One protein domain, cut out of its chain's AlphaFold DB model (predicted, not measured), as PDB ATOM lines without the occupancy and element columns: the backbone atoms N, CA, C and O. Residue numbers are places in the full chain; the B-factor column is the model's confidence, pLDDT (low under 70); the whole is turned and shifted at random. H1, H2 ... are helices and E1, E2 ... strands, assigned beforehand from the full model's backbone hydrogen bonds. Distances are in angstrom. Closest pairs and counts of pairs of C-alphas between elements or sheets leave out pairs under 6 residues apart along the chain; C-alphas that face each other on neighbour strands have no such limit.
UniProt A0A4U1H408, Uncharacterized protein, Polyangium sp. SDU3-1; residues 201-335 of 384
ATOM      1  N   VAL A 201     113.121 137.380 148.093       97.50
ATOM      2  CA  VAL A 201     114.040 136.875 147.055       97.50
ATOM      3  C   VAL A 201     115.438 137.479 147.183       97.50
ATOM      4  O   VAL A 201     116.415 136.816 146.837       97.50
ATOM      5  N   GLY A 202     115.531 138.684 147.749       95.25
ATOM      6  CA  GLY A 202     116.767 139.426 147.954       95.25
ATOM      7  C   GLY A 202     117.123 140.346 146.785       95.25
ATOM      8  O   GLY A 202     116.336 140.591 145.863       95.25
ATOM      9  N   GLU A 203     118.337 140.880 146.851       92.19
ATOM     10  CA  GLU A 203     118.945 141.611 145.742       92.19
ATOM     11  C   GLU A 203     119.384 140.640 144.640       92.19
ATOM     12  O   GLU A 203     119.731 139.489 144.906       92.19
ATOM     13  N   GLY A 204     119.388 141.110 143.396       94.31
ATOM     14  CA  GLY A 204     119.822 140.323 142.247       94.31
ATOM     15  C   GLY A 204     120.179 141.210 141.062       94.31
ATOM     16  O   GLY A 204     119.727 142.346 140.956       94.31
ATOM     17  N   SER A 205     120.981 140.677 140.141       96.75
ATOM     18  CA  SER A 205     121.255 141.312 138.846       96.75
ATOM     19  C   SER A 205     119.995 141.418 137.984       96.75
ATOM     20  O   SER A 205     119.899 142.309 137.145       96.75
ATOM     21  N   ALA A 206     119.033 140.515 138.190       97.62
ATOM     22  CA  ALA A 206     117.677 140.619 137.675       97.62
ATOM     23  C   ALA A 206     116.680 140.106 138.719       97.62
ATOM     24  O   ALA A 206     116.975 139.158 139.448       97.62
ATOM     25  N   ARG A 207     115.493 140.709 138.781       98.12
ATOM     26  CA  ARG A 207     114.429 140.317 139.708       98.12
ATOM     27  C   ARG A 207     113.059 140.491 139.076       98.12
ATOM     28  O   ARG A 207     112.790 141.529 138.488       98.12
ATOM     29  N   VAL A 208     112.186 139.508 139.245       98.50
ATOM     30  CA  VAL A 208     110.786 139.527 138.817       98.50
ATOM     31  C   VAL A 208     109.901 139.310 140.035       98.50
ATOM     32  O   VAL A 208     110.180 138.453 140.867       98.50
ATOM     33  N   THR A 209     108.831 140.081 140.144       98.69
ATOM     34  CA  THR A 209     107.804 139.937 141.175       98.69
ATOM     35  C   THR A 209     106.437 140.001 140.515       98.69
ATOM     36  O   THR A 209     106.221 140.814 139.620       98.69
ATOM     37  N   VAL A 210     105.540 139.119 140.936       98.56
ATOM     38  CA  VAL A 210     104.157 139.027 140.479       98.56
ATOM     39  C   VAL A 210     103.268 138.971 141.710       98.56
ATOM     40  O   VAL A 210     103.458 138.090 142.549       98.56
ATOM     41  N   VAL A 211     102.306 139.878 141.822       98.31
ATOM     42  CA  VAL A 211     101.299 139.892 142.888       98.31
ATOM     43  C   VAL A 211      99.929 139.775 142.241       98.31
ATOM     44  O   VAL A 211      99.563 140.595 141.406       98.31
ATOM     45  N   LEU A 212      99.175 138.740 142.607       97.75
ATOM     46  CA  LEU A 212      97.866 138.482 142.018       97.75
ATOM     47  C   LEU A 212      96.782 139.288 142.732       97.75
ATOM     48  O   LEU A 212      96.665 139.237 143.962       97.75
ATOM     49  N   THR A 213      95.926 139.956 141.959       96.00
ATOM     50  CA  THR A 213      94.721 140.588 142.509       96.00
ATOM     51  C   THR A 213      93.709 139.536 142.978       96.00
ATOM     52  O   THR A 213      93.758 138.376 142.548       96.00
ATOM     53  N   PRO A 214      92.751 139.895 143.852       95.94
ATOM     54  CA  PRO A 214      91.667 138.991 144.233       95.94
ATOM     55  C   PRO A 214      90.904 138.403 143.035       95.94
ATOM     56  O   PRO A 214      90.554 137.224 143.052       95.94
ATOM     57  N   GLU A 215      90.675 139.191 141.985       95.75
ATOM     58  CA  GLU A 215      89.982 138.782 140.758       95.75
ATOM     59  C   GLU A 215      90.807 137.765 139.961       95.75
ATOM     60  O   GLU A 215      90.287 136.733 139.528       95.75
ATOM     61  N   GLN A 216      92.114 138.001 139.828       95.44
ATOM     62  CA  GLN A 216      93.032 137.081 139.154       95.44
ATOM     63  C   GLN A 216      93.168 135.763 139.915       95.44
ATOM     64  O   GLN A 216      93.206 134.699 139.304       95.44
ATOM     65  N   ARG A 217      93.180 135.810 141.251       97.00
ATOM     66  CA  ARG A 217      93.176 134.602 142.086       97.00
ATOM     67  C   ARG A 217      91.907 133.778 141.903       97.00
ATOM     68  O   ARG A 217      91.991 132.557 141.824       97.00
ATOM     69  N   ARG A 218      90.739 134.425 141.819       97.06
ATOM     70  CA  ARG A 218      89.473 133.730 141.519       97.06
ATOM     71  C   ARG A 218      89.527 133.071 140.146       97.06
ATOM     72  O   ARG A 218      89.271 131.877 140.055       97.06
ATOM     73  N   THR A 219      89.975 133.816 139.136       96.19
ATOM     74  CA  THR A 219      90.157 133.303 137.770       96.19
ATOM     75  C   THR A 219      91.107 132.101 137.756       96.19
ATOM     76  O   THR A 219      90.790 131.066 137.187       96.19
ATOM     77  N   LEU A 220      92.241 132.178 138.462       96.12
ATOM     78  CA  LEU A 220      93.185 131.065 138.592       96.12
ATOM     79  C   LEU A 220      92.527 129.818 139.204       96.12
ATOM     80  O   LEU A 220      92.756 128.708 138.731       96.12
ATOM     81  N   VAL A 221      91.714 129.980 140.251       97.19
ATOM     82  CA  VAL A 221      90.990 128.865 140.883       97.19
ATOM     83  C   VAL A 221      89.955 128.256 139.933       97.19
ATOM     84  O   VAL A 221      89.830 127.031 139.883       97.19
ATOM     85  N   GLU A 222      89.238 129.082 139.174       97.56
ATOM     86  CA  GLU A 222      88.266 128.641 138.167       97.56
ATOM     87  C   GLU A 222      88.945 127.848 137.040       97.56
ATOM     88  O   GLU A 222      88.504 126.743 136.723       97.56
ATOM     89  N   GLU A 223      90.072 128.336 136.518       96.81
ATOM     90  CA  GLU A 223      90.871 127.653 135.490       96.81
ATOM     91  C   GLU A 223      91.465 126.326 135.991       96.81
ATOM     92  O   GLU A 223      91.458 125.308 135.287       96.81
ATOM     93  N   LEU A 224      91.936 126.292 137.243       96.75
ATOM     94  CA  LEU A 224      92.391 125.055 137.882       96.75
ATOM     95  C   LEU A 224      91.246 124.046 138.012       96.75
ATOM     96  O   LEU A 224      91.442 122.861 137.739       96.75
ATOM     97  N   ALA A 225      90.047 124.495 138.388       96.88
ATOM     98  CA  ALA A 225      88.873 123.633 138.464       96.88
ATOM     99  C   ALA A 225      88.451 123.115 137.077       96.88
ATOM    100  O   ALA A 225      88.214 121.914 136.931       96.88
ATOM    101  N   ALA A 226      88.436 123.979 136.057       97.31
ATOM    102  CA  ALA A 226      88.136 123.614 134.672       97.31
ATOM    103  C   ALA A 226      89.134 122.588 134.107       97.31
ATOM    104  O   ALA A 226      88.758 121.706 133.336       97.31
ATOM    105  N   SER A 227      90.388 122.640 134.562       96.06
ATOM    106  CA  SER A 227      91.448 121.691 134.202       96.06
ATOM    107  C   SER A 227      91.416 120.378 135.007       96.06
ATOM    108  O   SER A 227      92.348 119.579 134.921       96.06
ATOM    109  N   GLY A 228      90.385 120.148 135.831       96.75
ATOM    110  CA  GLY A 228      90.271 118.961 136.689       96.75
ATOM    111  C   GLY A 228      91.192 118.974 137.916       96.75
ATOM    112  O   GLY A 228      91.270 117.983 138.638       96.75
ATOM    113  N   ALA A 229      91.867 120.091 138.186       95.44
ATOM    114  CA  ALA A 229      92.722 120.308 139.351       95.44
ATOM    115  C   ALA A 229      91.962 121.032 140.482       95.44
ATOM    116  O   ALA A 229      92.520 121.875 141.190       95.44
ATOM    117  N   GLN A 230      90.672 120.725 140.650       94.56
ATOM    118  CA  GLN A 230      89.851 121.306 141.709       94.56
ATOM    119  C   GLN A 230      90.441 120.974 143.088       94.56
ATOM    120  O   GLN A 230      90.798 119.832 143.369       94.56
ATOM    121  N   GLY A 231      90.560 121.986 143.951       93.56
ATOM    122  CA  GLY A 231      91.200 121.837 145.262       93.56
ATOM    123  C   GLY A 231      92.731 121.771 145.214       93.56
ATOM    124  O   GLY A 231      93.351 121.499 146.239       93.56
ATOM    125  N   SER A 232      93.354 122.032 144.058       96.19
ATOM    126  CA  SER A 232      94.809 122.156 143.959       96.19
ATOM    127  C   SER A 232      95.331 123.247 144.905       96.19
ATOM    128  O   SER A 232      94.802 124.366 144.890       96.19
ATOM    129  N   PRO A 233      96.416 122.992 145.663       96.44
ATOM    130  CA  PRO A 233      97.006 123.999 146.539       96.44
ATOM    131  C   PRO A 233      97.570 125.197 145.751       96.44
ATOM    132  O   PRO A 233      97.789 126.256 146.332       96.44
ATOM    133  N   ALA A 234      97.727 125.090 144.424       95.25
ATOM    134  CA  ALA A 234      98.079 126.218 143.557       95.25
ATOM    135  C   ALA A 234      97.040 127.358 143.584       95.25
ATOM    136  O   ALA A 234      97.401 128.510 143.364       95.25
ATOM    137  N   GLY A 235      95.774 127.073 143.920       96.31
ATOM    138  CA  GLY A 235      94.741 128.103 144.081       96.31
ATOM    139  C   GLY A 235      94.978 129.053 145.265       96.31
ATOM    140  O   GLY A 235      94.382 130.127 145.327       96.31
ATOM    141  N   SER A 236      95.868 128.684 146.193       97.31
ATOM    142  CA  SER A 236      96.254 129.516 147.341       97.31
ATOM    143  C   SER A 236      97.316 130.567 147.014       97.31
ATOM    144  O   SER A 236      97.609 131.416 147.858       97.31
ATOM    145  N   VAL A 237      97.917 130.517 145.818       98.25
ATOM    146  CA  VAL A 237      99.024 131.404 145.443       98.25
ATOM    147  C   VAL A 237      98.542 132.854 145.387       98.25
ATOM    148  O   VAL A 237      97.543 133.181 144.748       98.25
ATOM    149  N   THR A 238      99.268 133.733 146.073       98.44
ATOM    150  CA  THR A 238      99.027 135.182 146.114       98.44
ATOM    151  C   THR A 238     100.092 135.966 145.360       98.44
ATOM    152  O   THR A 238      99.834 137.083 144.921       98.44
ATOM    153  N   GLY A 239     101.275 135.387 145.163       98.19
ATOM    154  CA  GLY A 239     102.331 136.016 144.389       98.19
ATOM    155  C   GLY A 239     103.559 135.134 144.217       98.19
ATOM    156  O   GLY A 239     103.703 134.092 144.858       98.19
ATOM    157  N   VAL A 240     104.447 135.567 143.331       98.62
ATOM    158  CA  VAL A 240     105.694 134.882 142.991       98.62
ATOM    159  C   VAL A 240     106.809 135.913 142.868       98.62
ATOM    160  O   VAL A 240     106.647 136.938 142.216       98.62
ATOM    161  N   GLY A 241     107.951 135.636 143.480       98.38
ATOM    162  CA  GLY A 241     109.192 136.371 143.293       98.38
ATOM    163  C   GLY A 241     110.257 135.470 142.677       98.38
ATOM    164  O   GLY A 241     110.310 134.276 142.965       98.38
ATOM    165  N   LEU A 242     111.134 136.043 141.863       98.56
ATOM    166  CA  LEU A 242     112.328 135.398 141.334       98.56
ATOM    167  C   LEU A 242     113.472 136.409 141.311       98.56
ATOM    168  O   LEU A 242     113.299 137.494 140.768       98.56
ATOM    169  N   ALA A 243     114.638 136.062 141.840       98.31
ATOM    170  CA  ALA A 243     115.864 136.837 141.690       98.31
ATOM    171  C   ALA A 243     116.975 135.974 141.087       98.31
ATOM    172  O   ALA A 243     117.077 134.782 141.377       98.31
ATOM    173  N   VAL A 244     117.799 136.597 140.246       97.62
ATOM    174  CA  VAL A 244     119.003 136.017 139.652       97.62
ATOM    175  C   VAL A 244     120.186 136.889 140.033       97.62
ATOM    176  O   VAL A 244     120.213 138.074 139.698       97.62
ATOM    177  N   THR A 245     121.194 136.306 140.670       97.44
ATOM    178  CA  THR A 245     122.465 136.975 140.957       97.44
ATOM    179  C   THR A 245     123.542 136.425 140.038       97.44
ATOM    180  O   THR A 245     123.793 135.222 140.024       97.44
ATOM    181  N   LEU A 246     124.187 137.305 139.267       95.38
ATOM    182  CA  LEU A 246     125.259 136.932 138.347       95.38
ATOM    183  C   LEU A 246     126.622 137.374 138.891       95.38
ATOM    184  O   LEU A 246     126.887 138.566 139.043       95.38
ATOM    185  N   GLY A 247     127.508 136.411 139.139       92.75
ATOM    186  CA  GLY A 247     128.896 136.651 139.535       92.75
ATOM    187  C   GLY A 247     129.827 135.539 139.050       92.75
ATOM    188  O   GLY A 247     129.694 135.048 137.931       92.75
ATOM    189  N   ALA A 248     130.765 135.115 139.904       91.06
ATOM    190  CA  ALA A 248     131.554 133.894 139.675       91.06
ATOM    191  C   ALA A 248     130.698 132.613 139.768       91.06
ATOM    192  O   ALA A 248     131.082 131.548 139.286       91.06
ATOM    193  N   ARG A 249     129.538 132.736 140.416       95.06
ATOM    194  CA  ARG A 249     128.467 131.750 140.467       95.06
ATOM    195  C   ARG A 249     127.164 132.439 140.085       95.06
ATOM    196  O   ARG A 249     127.041 133.658 140.239       95.06
ATOM    197  N   VAL A 250     126.225 131.655 139.583       96.19
ATOM    198  CA  VAL A 250     124.857 132.078 139.306       96.19
ATOM    199  C   VAL A 250     123.967 131.490 140.388       96.19
ATOM    200  O   VAL A 250     123.850 130.269 140.489       96.19
ATOM    201  N   ASP A 251     123.353 132.367 141.177       97.38
ATOM    202  CA  ASP A 251     122.348 132.010 142.179       97.38
ATOM    203  C   ASP A 251     120.964 132.422 141.672       97.38
ATOM    204  O   ASP A 251     120.770 133.537 141.179       97.38
ATOM    205  N   LEU A 252     120.015 131.496 141.762       97.88
ATOM    206  CA  LEU A 252     118.613 131.697 141.436       97.88
ATOM    207  C   LEU A 252     117.792 131.439 142.695       97.88
ATOM    208  O   LEU A 252     117.823 130.337 143.247       97.88
ATOM    209  N   HIS A 253     117.001 132.429 143.095       98.50
ATOM    210  CA  HIS A 253     116.123 132.339 144.252       98.50
ATOM    211  C   HIS A 253     114.686 132.681 143.861       98.50
ATOM    212  O   HIS A 253     114.364 133.822 143.538       98.50
ATOM    213  N   GLY A 254     113.817 131.675 143.885       98.38
ATOM    214  CA  GLY A 254     112.377 131.811 143.719       98.38
ATOM    215  C   GLY A 254     111.649 131.784 145.060       98.38
ATOM    216  O   GLY A 254     112.013 131.022 145.956       98.38
ATOM    217  N   VAL A 255     110.595 132.583 145.182       98.69
ATOM    218  CA  VAL A 255     109.671 132.582 146.318       98.69
ATOM    219  C   VAL A 255     108.246 132.486 145.796       98.69
ATOM    220  O   VAL A 255     107.847 133.278 144.949       98.69
ATOM    221  N   VAL A 256     107.460 131.549 146.316       98.69
ATOM    222  CA  VAL A 256     106.009 131.496 146.095       98.69
ATOM    223  C   VAL A 256     105.314 131.880 147.392       98.69
ATOM    224  O   VAL A 256     105.609 131.322 148.447       98.69
ATOM    225  N   ALA A 257     104.403 132.845 147.315       98.50
ATOM    226  CA  ALA A 257     103.564 133.275 148.419       98.50
ATOM    227  C   ALA A 257     102.188 132.617 148.337       98.50
ATOM    228  O   ALA A 257     101.562 132.642 147.280       98.50
ATOM    229  N   CYS A 258     101.714 132.066 149.455       98.44
ATOM    230  CA  CYS A 258     100.359 131.531 149.588       98.44
ATOM    231  C   CYS A 258      99.538 132.363 150.577       98.44
ATOM    232  O   CYS A 258     100.086 133.133 151.366       98.44
ATOM    233  N   ASP A 259      98.219 132.194 150.556       97.44
ATOM    234  CA  ASP A 259      97.320 132.779 151.556       97.44
ATOM    235  C   ASP A 259      97.363 132.058 152.919       97.44
ATOM    236  O   ASP A 259      97.027 132.658 153.939       97.44
ATOM    237  N   ALA A 260      97.819 130.799 152.957       97.38
ATOM    238  CA  ALA A 260      97.922 130.001 154.172       97.38
ATOM    239  C   ALA A 260      99.160 129.089 154.188       97.38
ATOM    240  O   ALA A 260      99.531 128.473 153.186       97.38
ATOM    241  N   ALA A 261      99.751 128.915 155.376       97.81
ATOM    242  CA  ALA A 261     100.933 128.073 155.574       97.81
ATOM    243  C   ALA A 261     100.703 126.599 155.199       97.81
ATOM    244  O   ALA A 261     101.564 125.968 154.589       97.81
ATOM    245  N   LYS A 262      99.518 126.053 155.512       97.75
ATOM    246  CA  LYS A 262      99.157 124.672 155.155       97.75
ATOM    247  C   LYS A 262      99.147 124.464 153.637       97.75
ATOM    248  O   LYS A 262      99.740 123.505 153.160       97.75
ATOM    249  N   ALA A 263      98.532 125.382 152.891       97.06
ATOM    250  CA  ALA A 263      98.474 125.297 151.435       97.06
ATOM    251  C   ALA A 263      99.873 125.420 150.806       97.06
ATOM    252  O   ALA A 263     100.203 124.681 149.884       97.06
ATOM    253  N   CYS A 264     100.737 126.269 151.371       97.88
ATOM    254  CA  CYS A 264     102.144 126.355 150.976       97.88
ATOM    255  C   CYS A 264     102.933 125.070 151.270       97.88
ATOM    256  O   CYS A 264     103.738 124.646 150.444       97.88
ATOM    257  N   ALA A 265     102.692 124.407 152.404       98.25
ATOM    258  CA  ALA A 265     103.313 123.117 152.701       98.25
ATOM    259  C   ALA A 265     102.871 122.025 151.705       98.25
ATOM    260  O   ALA A 265     103.713 121.283 151.197       98.25
ATOM    261  N   GLU A 266     101.576 121.967 151.377       98.00
ATOM    262  CA  GLU A 266     101.026 121.039 150.379       98.00
ATOM    263  C   GLU A 266     101.585 121.317 148.975       98.00
ATOM    264  O   GLU A 266     102.082 120.403 148.313       98.00
ATOM    265  N   LEU A 267     101.586 122.584 148.541       97.88
ATOM    266  CA  LEU A 267     102.152 122.997 147.255       97.88
ATOM    267  C   LEU A 267     103.656 122.700 147.176       97.88
ATOM    268  O   LEU A 267     104.123 122.208 146.153       97.88
ATOM    269  N   SER A 268     104.409 122.933 148.254       98.12
ATOM    270  CA  SER A 268     105.840 122.612 148.331       98.12
ATOM    271  C   SER A 268     106.100 121.120 148.112       98.12
ATOM    272  O   SER A 268     106.990 120.762 147.345       98.12
ATOM    273  N   GLY A 269     105.282 120.244 148.711       98.19
ATOM    274  CA  GLY A 269     105.367 118.798 148.489       98.19
ATOM    275  C   GLY A 269     105.101 118.401 147.031       98.19
ATOM    276  O   GLY A 269     105.820 117.572 146.476       98.19
ATOM    277  N   VAL A 270     104.119 119.038 146.379       97.75
ATOM    278  CA  VAL A 270     103.850 118.830 144.944       97.75
ATOM    279  C   VAL A 270     105.031 119.295 144.087       97.75
ATOM    280  O   VAL A 270     105.444 118.576 143.175       97.75
ATOM    281  N   LEU A 271     105.593 120.473 144.374       97.56
ATOM    282  CA  LEU A 271     106.734 121.020 143.639       97.56
ATOM    283  C   LEU A 271     107.990 120.156 143.803       97.56
ATOM    284  O   LEU A 271     108.674 119.898 142.813       97.56
ATOM    285  N   ASP A 272     108.275 119.665 145.010       98.12
ATOM    286  CA  ASP A 272     109.421 118.784 145.255       98.12
ATOM    287  C   ASP A 272     109.262 117.422 144.566       98.12
ATOM    288  O   ASP A 272     110.192 116.954 143.910       98.12
ATOM    289  N   ALA A 273     108.059 116.836 144.591       97.94
ATOM    290  CA  ALA A 273     107.773 115.611 143.848       97.94
ATOM    291  C   ALA A 273     107.953 115.800 142.328       97.94
ATOM    292  O   ALA A 273     108.525 114.942 141.655       97.94
ATOM    293  N   LYS A 274     107.506 116.939 141.774       97.12
ATOM    294  CA  LYS A 274     107.703 117.277 140.353       97.12
ATOM    295  C   LYS A 274     109.171 117.528 140.013       97.12
ATOM    296  O   LYS A 274     109.621 117.079 138.962       97.12
ATOM    297  N   ARG A 275     109.918 118.199 140.894       97.38
ATOM    298  CA  ARG A 275     111.369 118.380 140.765       97.38
ATOM    299  C   ARG A 275     112.083 117.031 140.714       97.38
ATOM    300  O   ARG A 275     112.884 116.831 139.808       97.38
ATOM    301  N   ALA A 276     111.790 116.124 141.649       98.12
ATOM    302  CA  ALA A 276     112.405 114.798 141.708       98.12
ATOM    303  C   ALA A 276     112.083 113.969 140.455       98.12
ATOM    304  O   ALA A 276     112.993 113.490 139.787       98.12
ATOM    305  N   ALA A 277     110.808 113.908 140.058       97.50
ATOM    306  CA  ALA A 277     110.408 113.218 138.832       97.50
ATOM    307  C   ALA A 277     111.079 113.809 137.576       97.50
ATOM    308  O   ALA A 277     111.484 113.069 136.686       97.50
ATOM    309  N   GLY A 278     111.226 115.137 137.505       95.88
ATOM    310  CA  GLY A 278     111.932 115.804 136.410       95.88
ATOM    311  C   GLY A 278     113.442 115.552 136.416       95.88
ATOM    312  O   GLY A 278     114.042 115.445 135.353       95.88
ATOM    313  N   ALA A 279     114.065 115.426 137.587       96.88
ATOM    314  CA  ALA A 279     115.477 115.062 137.709       96.88
ATOM    315  C   ALA A 279     115.769 113.635 137.197       96.88
ATOM    316  O   ALA A 279     116.838 113.388 136.629       96.88
ATOM    317  N   ASP A 280     114.802 112.726 137.349       97.44
ATOM    318  CA  ASP A 280     114.889 111.338 136.884       97.44
ATOM    319  C   ASP A 280     114.482 111.158 135.409       97.44
ATOM    320  O   ASP A 280     114.782 110.126 134.801       97.44
ATOM    321  N   ASP A 281     113.839 112.157 134.795       97.56
ATOM    322  CA  ASP A 281     113.406 112.091 133.401       97.56
ATOM    323  C   ASP A 281     114.600 112.091 132.427       97.56
ATOM    324  O   ASP A 281     115.464 112.973 132.434       97.56
ATOM    325  N   MET A 282     114.647 111.089 131.543       96.31
ATOM    326  CA  MET A 282     115.784 110.882 130.645       96.31
ATOM    327  C   MET A 282     115.966 112.019 129.627       96.31
ATOM    328  O   MET A 282     117.107 112.343 129.289       96.31
ATOM    329  N   LEU A 283     114.886 112.660 129.164       93.06
ATOM    330  CA  LEU A 283     114.979 113.803 128.249       93.06
ATOM    331  C   LEU A 283     115.508 115.038 128.982       93.06
ATOM    332  O   LEU A 283     116.387 115.729 128.465       93.06
ATOM    333  N   VAL A 284     115.037 115.282 130.206       93.62
ATOM    334  CA  VAL A 284     115.510 116.384 131.062       93.62
ATOM    335  C   VAL A 284     116.994 116.215 131.422       93.62
ATOM    336  O   VAL A 284     117.761 117.186 131.426       93.62
ATOM    337  N   ARG A 285     117.442 114.978 131.663       94.25
ATOM    338  CA  ARG A 285     118.864 114.657 131.866       94.25
ATOM    339  C   ARG A 285     119.686 114.858 130.594       94.25
ATOM    340  O   ARG A 285     120.768 115.436 130.676       94.25
ATOM    341  N   LEU A 286     119.169 114.455 129.429       92.00
ATOM    342  CA  LEU A 286     119.858 114.611 128.141       92.00
ATOM    343  C   LEU A 286     120.160 116.083 127.820       92.00
ATOM    344  O   LEU A 286     121.242 116.399 127.327       92.00
ATOM    345  N   VAL A 287     119.245 116.997 128.153       90.81
ATOM    346  CA  VAL A 287     119.461 118.444 127.963       90.81
ATOM    347  C   VAL A 287     120.341 119.076 129.055       90.81
ATOM    348  O   VAL A 287     120.803 120.206 128.905       90.81
ATOM    349  N   GLY A 288     120.656 118.338 130.125       91.69
ATOM    350  CA  GLY A 288     121.493 118.785 131.247       91.69
ATOM    351  C   GLY A 288     120.742 119.519 132.360       91.69
ATOM    352  O   GLY A 288     121.372 120.012 133.290       91.69
ATOM    353  N   ILE A 289     119.407 119.575 132.304       94.12
ATOM    354  CA  ILE A 289     118.580 120.216 133.339       94.12
ATOM    355  C   ILE A 289     118.472 119.323 134.586       94.12
ATOM    356  O   ILE A 289     118.334 119.841 135.693       94.12
ATOM    357  N   GLY A 290     118.602 117.998 134.442       95.62
ATOM    358  CA  GLY A 290     118.487 117.051 135.561       95.62
ATOM    359  C   GLY A 290     119.396 117.400 136.747       95.62
ATOM    360  O   GLY A 290     118.913 117.554 137.863       95.62
ATOM    361  N   ALA A 291     120.682 117.673 136.500       94.88
ATOM    362  CA  ALA A 291     121.645 118.050 137.546       94.88
ATOM    363  C   ALA A 291     121.328 119.399 138.228       94.88
ATOM    364  O   ALA A 291     121.720 119.659 139.369       94.88
ATOM    365  N   VAL A 292     120.620 120.294 137.535       95.38
ATOM    366  CA  VAL A 292     120.130 121.556 138.109       95.38
ATOM    367  C   VAL A 292     118.948 121.277 139.037       95.38
ATOM    368  O   VAL A 292     118.933 121.771 140.164       95.38
ATOM    369  N   LEU A 293     118.001 120.431 138.616       96.50
ATOM    370  CA  LEU A 293     116.858 120.020 139.440       96.50
ATOM    371  C   LEU A 293     117.285 119.226 140.680       96.50
ATOM    372  O   LEU A 293     116.712 119.421 141.750       96.50
ATOM    373  N   GLU A 294     118.312 118.379 140.570       97.12
ATOM    374  CA  GLU A 294     118.884 117.639 141.705       97.12
ATOM    375  C   GLU A 294     119.454 118.584 142.779       97.12
ATOM    376  O   GLU A 294     119.300 118.325 143.972       97.12
ATOM    377  N   ARG A 295     120.061 119.711 142.373       97.25
ATOM    378  CA  ARG A 295     120.616 120.726 143.291       97.25
ATOM    379  C   ARG A 295     119.590 121.728 143.805       97.25
ATOM    380  O   ARG A 295     119.857 122.387 144.812       97.25
ATOM    381  N   MET A 296     118.454 121.869 143.128       98.25
ATOM    382  CA  MET A 296     117.409 122.794 143.543       98.25
ATOM    383  C   MET A 296     116.836 122.370 144.900       98.25
ATOM    384  O   MET A 296     116.369 121.246 145.074       98.25
ATOM    385  N   ARG A 297     116.851 123.294 145.862       98.38
ATOM    386  CA  ARG A 297     116.294 123.093 147.205       98.38
ATOM    387  C   ARG A 297     114.969 123.819 147.318       98.38
ATOM    388  O   ARG A 297     114.939 125.030 147.115       98.38
ATOM    389  N   ILE A 298     113.915 123.090 147.668       98.19
ATOM    390  CA  ILE A 298     112.574 123.632 147.896       98.19
ATOM    391  C   ILE A 298     112.261 123.507 149.387       98.19
ATOM    392  O   ILE A 298     112.232 122.405 149.928       98.19
ATOM    393  N   THR A 299     112.062 124.636 150.066       98.12
ATOM    394  CA  THR A 299     111.789 124.676 151.508       98.12
ATOM    395  C   THR A 299     110.563 125.541 151.799       98.12
ATOM    396  O   THR A 299     110.599 126.740 151.502       98.12
ATOM    397  N   PRO A 300     109.496 124.991 152.407       97.88
ATOM    398  CA  PRO A 300     108.390 125.797 152.898       97.88
ATOM    399  C   PRO A 300     108.804 126.511 154.192       97.88
ATOM    400  O   PRO A 300     109.480 125.946 155.052       97.88
ATOM    401  N   THR A 301     108.417 127.769 154.347       97.75
ATOM    402  CA  THR A 301     108.641 128.580 155.549       97.75
ATOM    403  C   THR A 301     107.414 129.458 155.759       97.75
ATOM    404  O   THR A 301     107.182 130.398 155.008       97.75
ATOM    405  N   ASN A 302     106.606 129.147 156.777       97.00
ATOM    406  CA  ASN A 302     105.315 129.802 157.022       97.00
ATOM    407  C   ASN A 302     104.400 129.759 155.780       97.00
ATOM    408  O   ASN A 302     104.107 128.687 155.260       97.00
ATOM    409  N   ASP A 303     103.950 130.922 155.314       97.88
ATOM    410  CA  ASP A 303     103.123 131.150 154.130       97.88
ATOM    411  C   ASP A 303     103.954 131.327 152.842       97.88
ATOM    412  O   ASP A 303     103.482 131.937 151.879       97.88
ATOM    413  N   ARG A 304     105.202 130.836 152.819       98.31
ATOM    414  CA  ARG A 304     106.141 130.967 151.695       98.31
ATOM    415  C   ARG A 304     106.788 129.638 151.316       98.31
ATOM    416  O   ARG A 304     107.016 128.781 152.165       98.31
ATOM    417  N   ILE A 305     107.135 129.488 150.041       98.50
ATOM    418  CA  ILE A 305     107.973 128.401 149.518       98.50
ATOM    419  C   ILE A 305     109.200 129.035 148.884       98.50
ATOM    420  O   ILE A 305     109.058 129.812 147.944       98.50
ATOM    421  N   HIS A 306     110.387 128.690 149.368       98.56
ATOM    422  CA  HIS A 306     111.648 129.136 148.783       98.56
ATOM    423  C   HIS A 306     112.216 128.029 147.902       98.56
ATOM    424  O   HIS A 306     112.379 126.901 148.365       98.56
ATOM    425  N   ALA A 307     112.553 128.357 146.660       98.38
ATOM    426  CA  ALA A 307     113.281 127.500 145.739       98.38
ATOM    427  C   ALA A 307     114.637 128.145 145.442       98.38
ATOM    428  O   ALA A 307     114.685 129.271 144.958       98.38
ATOM    429  N   ARG A 308     115.743 127.462 145.742       98.25
ATOM    430  CA  ARG A 308     117.096 127.979 145.480       98.25
ATOM    431  C   ARG A 308     117.901 127.016 144.631       98.25
ATOM    432  O   ARG A 308     117.871 125.812 144.886       98.25
ATOM    433  N   VAL A 309     118.654 127.546 143.673       97.75
ATOM    434  CA  VAL A 309     119.679 126.794 142.952       97.75
ATOM    435  C   VAL A 309     120.899 127.675 142.712       97.75
ATOM    436  O   VAL A 309     120.776 128.829 142.325       97.75
ATOM    437  N   ASP A 310     122.074 127.105 142.946       97.19
ATOM    438  CA  ASP A 310     123.363 127.767 142.784       97.19
ATOM    439  C   ASP A 310     124.243 126.906 141.870       97.19
ATOM    440  O   ASP A 310     124.336 125.682 142.027       97.19
ATOM    441  N   MET A 311     124.863 127.544 140.880       97.00
ATOM    442  CA  MET A 311     125.659 126.873 139.855       97.00
ATOM    443  C   MET A 311     126.846 127.723 139.406       97.00
ATOM    444  O   MET A 311     126.904 128.928 139.642       97.00
ATOM    445  N   ALA A 312     127.825 127.091 138.763       95.88
ATOM    446  CA  ALA A 312     128.933 127.830 138.164       95.88
ATOM    447  C   ALA A 312     128.445 128.636 136.949       95.88
ATOM    448  O   ALA A 312     127.530 128.210 136.243       95.88
ATOM    449  N   THR A 313     129.080 129.775 136.673       94.12
ATOM    450  CA  THR A 313     128.699 130.634 135.541       94.12
ATOM    451  C   THR A 313     128.803 129.910 134.197       94.12
ATOM    452  O   THR A 313     127.887 130.021 133.390       94.12
ATOM    453  N   ASP A 314     129.835 129.088 133.988       93.81
ATOM    454  CA  ASP A 314     130.003 128.307 132.749       93.81
ATOM    455  C   ASP A 314     128.873 127.287 132.540       93.81
ATOM    456  O   ASP A 314     128.409 127.052 131.420       93.81
ATOM    457  N   GLU A 315     128.392 126.702 133.637       93.50
ATOM    458  CA  GLU A 315     127.274 125.766 133.622       93.50
ATOM    459  C   GLU A 315     125.962 126.479 133.271       93.50
ATOM    460  O   GLU A 315     125.206 125.994 132.426       93.50
ATOM    461  N   ALA A 316     125.724 127.658 133.855       93.06
ATOM    462  CA  ALA A 316     124.570 128.492 133.529       93.06
ATOM    463  C   ALA A 316     124.579 128.931 132.056       93.06
ATOM    464  O   ALA A 316     123.556 128.816 131.380       93.06
ATOM    465  N   THR A 317     125.729 129.373 131.535       91.31
ATOM    466  CA  THR A 317     125.889 129.740 130.118       91.31
ATOM    467  C   THR A 317     125.568 128.560 129.207       91.31
ATOM    468  O   THR A 317     124.728 128.681 128.316       91.31
ATOM    469  N   THR A 318     126.150 127.388 129.484       92.31
ATOM    470  CA  THR A 318     125.901 126.163 128.706       92.31
ATOM    471  C   THR A 318     124.416 125.794 128.702       92.31
ATOM    472  O   THR A 318     123.865 125.383 127.678       92.31
ATOM    473  N   LEU A 319     123.744 125.939 129.846       91.62
ATOM    474  CA  LEU A 319     122.319 125.661 129.961       91.62
ATOM    475  C   LEU A 319     121.478 126.632 129.119       91.62
ATOM    476  O   LEU A 319     120.579 126.196 128.397       91.62
ATOM    477  N   ILE A 320     121.782 127.931 129.179       89.88
ATOM    478  CA  ILE A 320     121.090 128.963 128.395       89.88
ATOM    479  C   ILE A 320     121.261 128.699 126.897       89.88
ATOM    480  O   ILE A 320     120.269 128.677 126.168       89.88
ATOM    481  N   GLU A 321     122.484 128.433 126.437       91.06
ATOM    482  CA  GLU A 321     122.768 128.123 125.031       91.06
ATOM    483  C   GLU A 321     121.969 126.912 124.541       91.06
ATOM    484  O   GLU A 321     121.363 126.955 123.467       91.06
ATOM    485  N   ARG A 322     121.883 125.849 125.352       91.06
ATOM    486  CA  ARG A 322     121.077 124.663 125.028       91.06
ATOM    487  C   ARG A 322     119.590 124.983 124.934       91.06
ATOM    488  O   ARG A 322     118.937 124.539 123.992       91.06
ATOM    489  N   ILE A 323     119.052 125.768 125.867       88.25
ATOM    490  CA  ILE A 323     117.643 126.187 125.841       88.25
ATOM    491  C   ILE A 323     117.355 127.019 124.584       88.25
ATOM    492  O   ILE A 323     116.349 126.796 123.904       88.25
ATOM    493  N   LEU A 324     118.248 127.949 124.235       87.81
ATOM    494  CA  LEU A 324     118.121 128.765 123.028       87.81
ATOM    495  C   LEU A 324     118.204 127.913 121.755       87.81
ATOM    496  O   LEU A 324     117.384 128.093 120.851       87.81
ATOM    497  N   ALA A 325     119.117 126.942 121.705       90.19
ATOM    498  CA  ALA A 325     119.244 126.006 120.591       90.19
ATOM    499  C   ALA A 325     117.987 125.136 120.419       90.19
ATOM    500  O   ALA A 325     117.477 125.006 119.303       90.19
ATOM    501  N   LEU A 326     117.433 124.606 121.515       89.75
ATOM    502  CA  LEU A 326     116.179 123.843 121.502       89.75
ATOM    503  C   LEU A 326     115.008 124.693 121.006       89.75
ATOM    504  O   LEU A 326     114.219 124.245 120.174       89.75
ATOM    505  N   ARG A 327     114.920 125.953 121.449       88.50
ATOM    506  CA  ARG A 327     113.887 126.882 120.978       88.50
ATOM    507  C   ARG A 327     114.042 127.208 119.492       88.50
ATOM    508  O   ARG A 327     113.039 127.330 118.791       88.50
ATOM    509  N   ALA A 328     115.272 127.367 119.009       89.88
ATOM    510  CA  ALA A 328     115.540 127.594 117.592       89.88
ATOM    511  C   ALA A 328     115.175 126.365 116.740       89.88
ATOM    512  O   ALA A 328     114.611 126.520 115.660       89.88
ATOM    513  N   ALA A 329     115.438 125.152 117.235       90.44
ATOM    514  CA  ALA A 329     115.034 123.911 116.576       90.44
ATOM    515  C   ALA A 329     113.504 123.747 116.532       90.44
ATOM    516  O   ALA A 329     112.956 123.421 115.481       90.44
ATOM    517  N   GLY A 330     112.811 124.046 117.637       87.69
ATOM    518  CA  GLY A 330     111.351 123.960 117.715       87.69
ATOM    519  C   GLY A 330     110.627 124.892 116.740       87.69
ATOM    520  O   GLY A 330     109.635 124.487 116.145       87.69
ATOM    521  N   ARG A 331     111.147 126.109 116.511       87.44
ATOM    522  CA  ARG A 331     110.559 127.043 115.531       87.44
ATOM    523  C   ARG A 331     110.654 126.527 114.094       87.44
ATOM    524  O   ARG A 331     109.670 126.600 113.373       87.44
ATOM    525  N   ARG A 332     111.796 125.948 113.702       84.88
ATOM    526  CA  ARG A 332     111.961 125.372 112.353       84.88
ATOM    527  C   ARG A 332     110.976 124.234 112.094       84.88
ATOM    528  O   ARG A 332     110.406 124.156 111.017       84.88
ATOM    529  N   ALA A 333     110.735 123.391 113.099       83.88
ATOM    530  CA  ALA A 333     109.798 122.279 112.972       83.88
ATOM    531  C   ALA A 333     108.341 122.727 112.758       83.88
ATOM    532  O   ALA A 333     107.574 121.986 112.149       83.88
ATOM    533  N   ASP A 334     107.949 123.905 113.256       83.88
ATOM    534  CA  ASP A 334     106.599 124.446 113.055       83.88
ATOM    535  C   ASP A 334     106.473 125.173 111.704       83.88
ATOM    536  O   ASP A 334     105.436 125.067 111.054       83.88
ATOM    537  N   ASP A 335     107.548 125.820 111.232       84.56
ATOM    538  CA  ASP A 335     107.612 126.416 109.887       84.56
ATOM    539  C   ASP A 335     107.595 125.354 108.769       84.56
ATOM    540  O   ASP A 335     106.969 125.562 107.729       84.56
TER     541      ASP A 335
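What this domain is: This is residues 201 to 335 of the 384 residues of an uncharacterized protein of Polyangium sp. SDU3-1 (UniProt A0A4U1H408). A twisted sheet of five strands makes a wall, with the long helix H3 packed over one face along its strands and the short helices H4 and H5 following near the far end of H3. At one end of the strands sit H1 and H2; at the opposite end H6 runs on directly from E5 and reaches away from the sheet like an arm, whose residues 327 to 335 stick out. The printed part has 135 residues, with six named helices and five named strands in the order E1 H1 H2 E2 E3 H3 H4 H5 E4 E5 H6; the sheet's order is E1 E2 E3 E5 E4, all antiparallel, and the class is mixed, helices and strands. It is only just compact, close to loose, with a radius of gyration of the C-alphas of 16.6 A and spans of 39 by 39 by 27 A.

How they stand to each other: E1, residues 206 to 211, is an edge strand and the antiparallel neighbour of E2, residues 237 to 246, at 177 degrees; N 208 and O 242 are within hydrogen-bond range at 2.8 A. E2 and E3, residues 249 to 258, form a hairpin, with N 243 and O 253 at 2.8 A. E5, residues 304 to 312, is antiparallel to E3 at 169 degrees, with N 252 and O 309 at 2.8 A. E4, residues 297 to 301, is the other edge strand and forms a hairpin with E5, with N 299 and O 306 at 2.9 A. H1, residues 214 to 226, and H2, residues 233 to 236, only graze the sheet. They touch, the closest C-alphas being those of Val 221 and Gly 235, 5.0 A apart. H3, residues 261 to 280, is on the sheet at a height of 8.7 A, over E5, and runs along the strands at 8 degrees to E5 on the local plane. H3 touches H2 with residues 263 to 267 alone; the closest C-alphas are those of Pro 233 and Ala 263, 5.3 A apart. H4, residues 282 to 286, is not on the sheet. It is close to but not clearly touching H5, residues 290 to 295, the closest C-alphas being those of Val 284 and Gly 290, 5.4 A apart. H3 touches H5 with residues 275 to 280 alone, at a steep tilt of 42 degrees, opposite ways; the C-alphas of Ala 279 and Gly 290 come closest, 4.2 A apart. H6, residues 313 to 335, is on the sheet with its residues 313 to 317, and the closest C-alphas of E3 and H6 are those of Arg 249 and Thr 313, 5.1 A apart. H3, H5 and H6 on one face of the sheet make two layers, one of strands and one of helices. H6 touches no helix and is apart from H3, for instance. In H1, H3, H4, H5 and H6 every O i to N i+4 pair is within hydrogen-bond range; H2 is too short for such a pair.

Where its parts are: E1 begins at C-alpha 206, at (117.677, 140.619, 137.675), and is 17.2 A long. H1 is 18.4 A long. E2 measures 27.7 A and E3 29.6 A. H3 begins at C-alpha 261, at (100.933, 128.073, 155.574), and is 28.7 A long. The short H2, H4, H5 and E4 are passed over here. E5 is 26.7 A long. H6, 33.5 A, ends at C-alpha 335, at (107.612, 126.416, 109.887).

The domain as a whole: The two C-alphas farthest apart are those of Asn 302 and Asp 335, 47.3 A. Without residues 327 to 335 the body spans 41 by 34 by 25 A. The printed part has no cut, and no link is long. The mean pLDDT of the printed part is 95.6, and no printed residue is under 70.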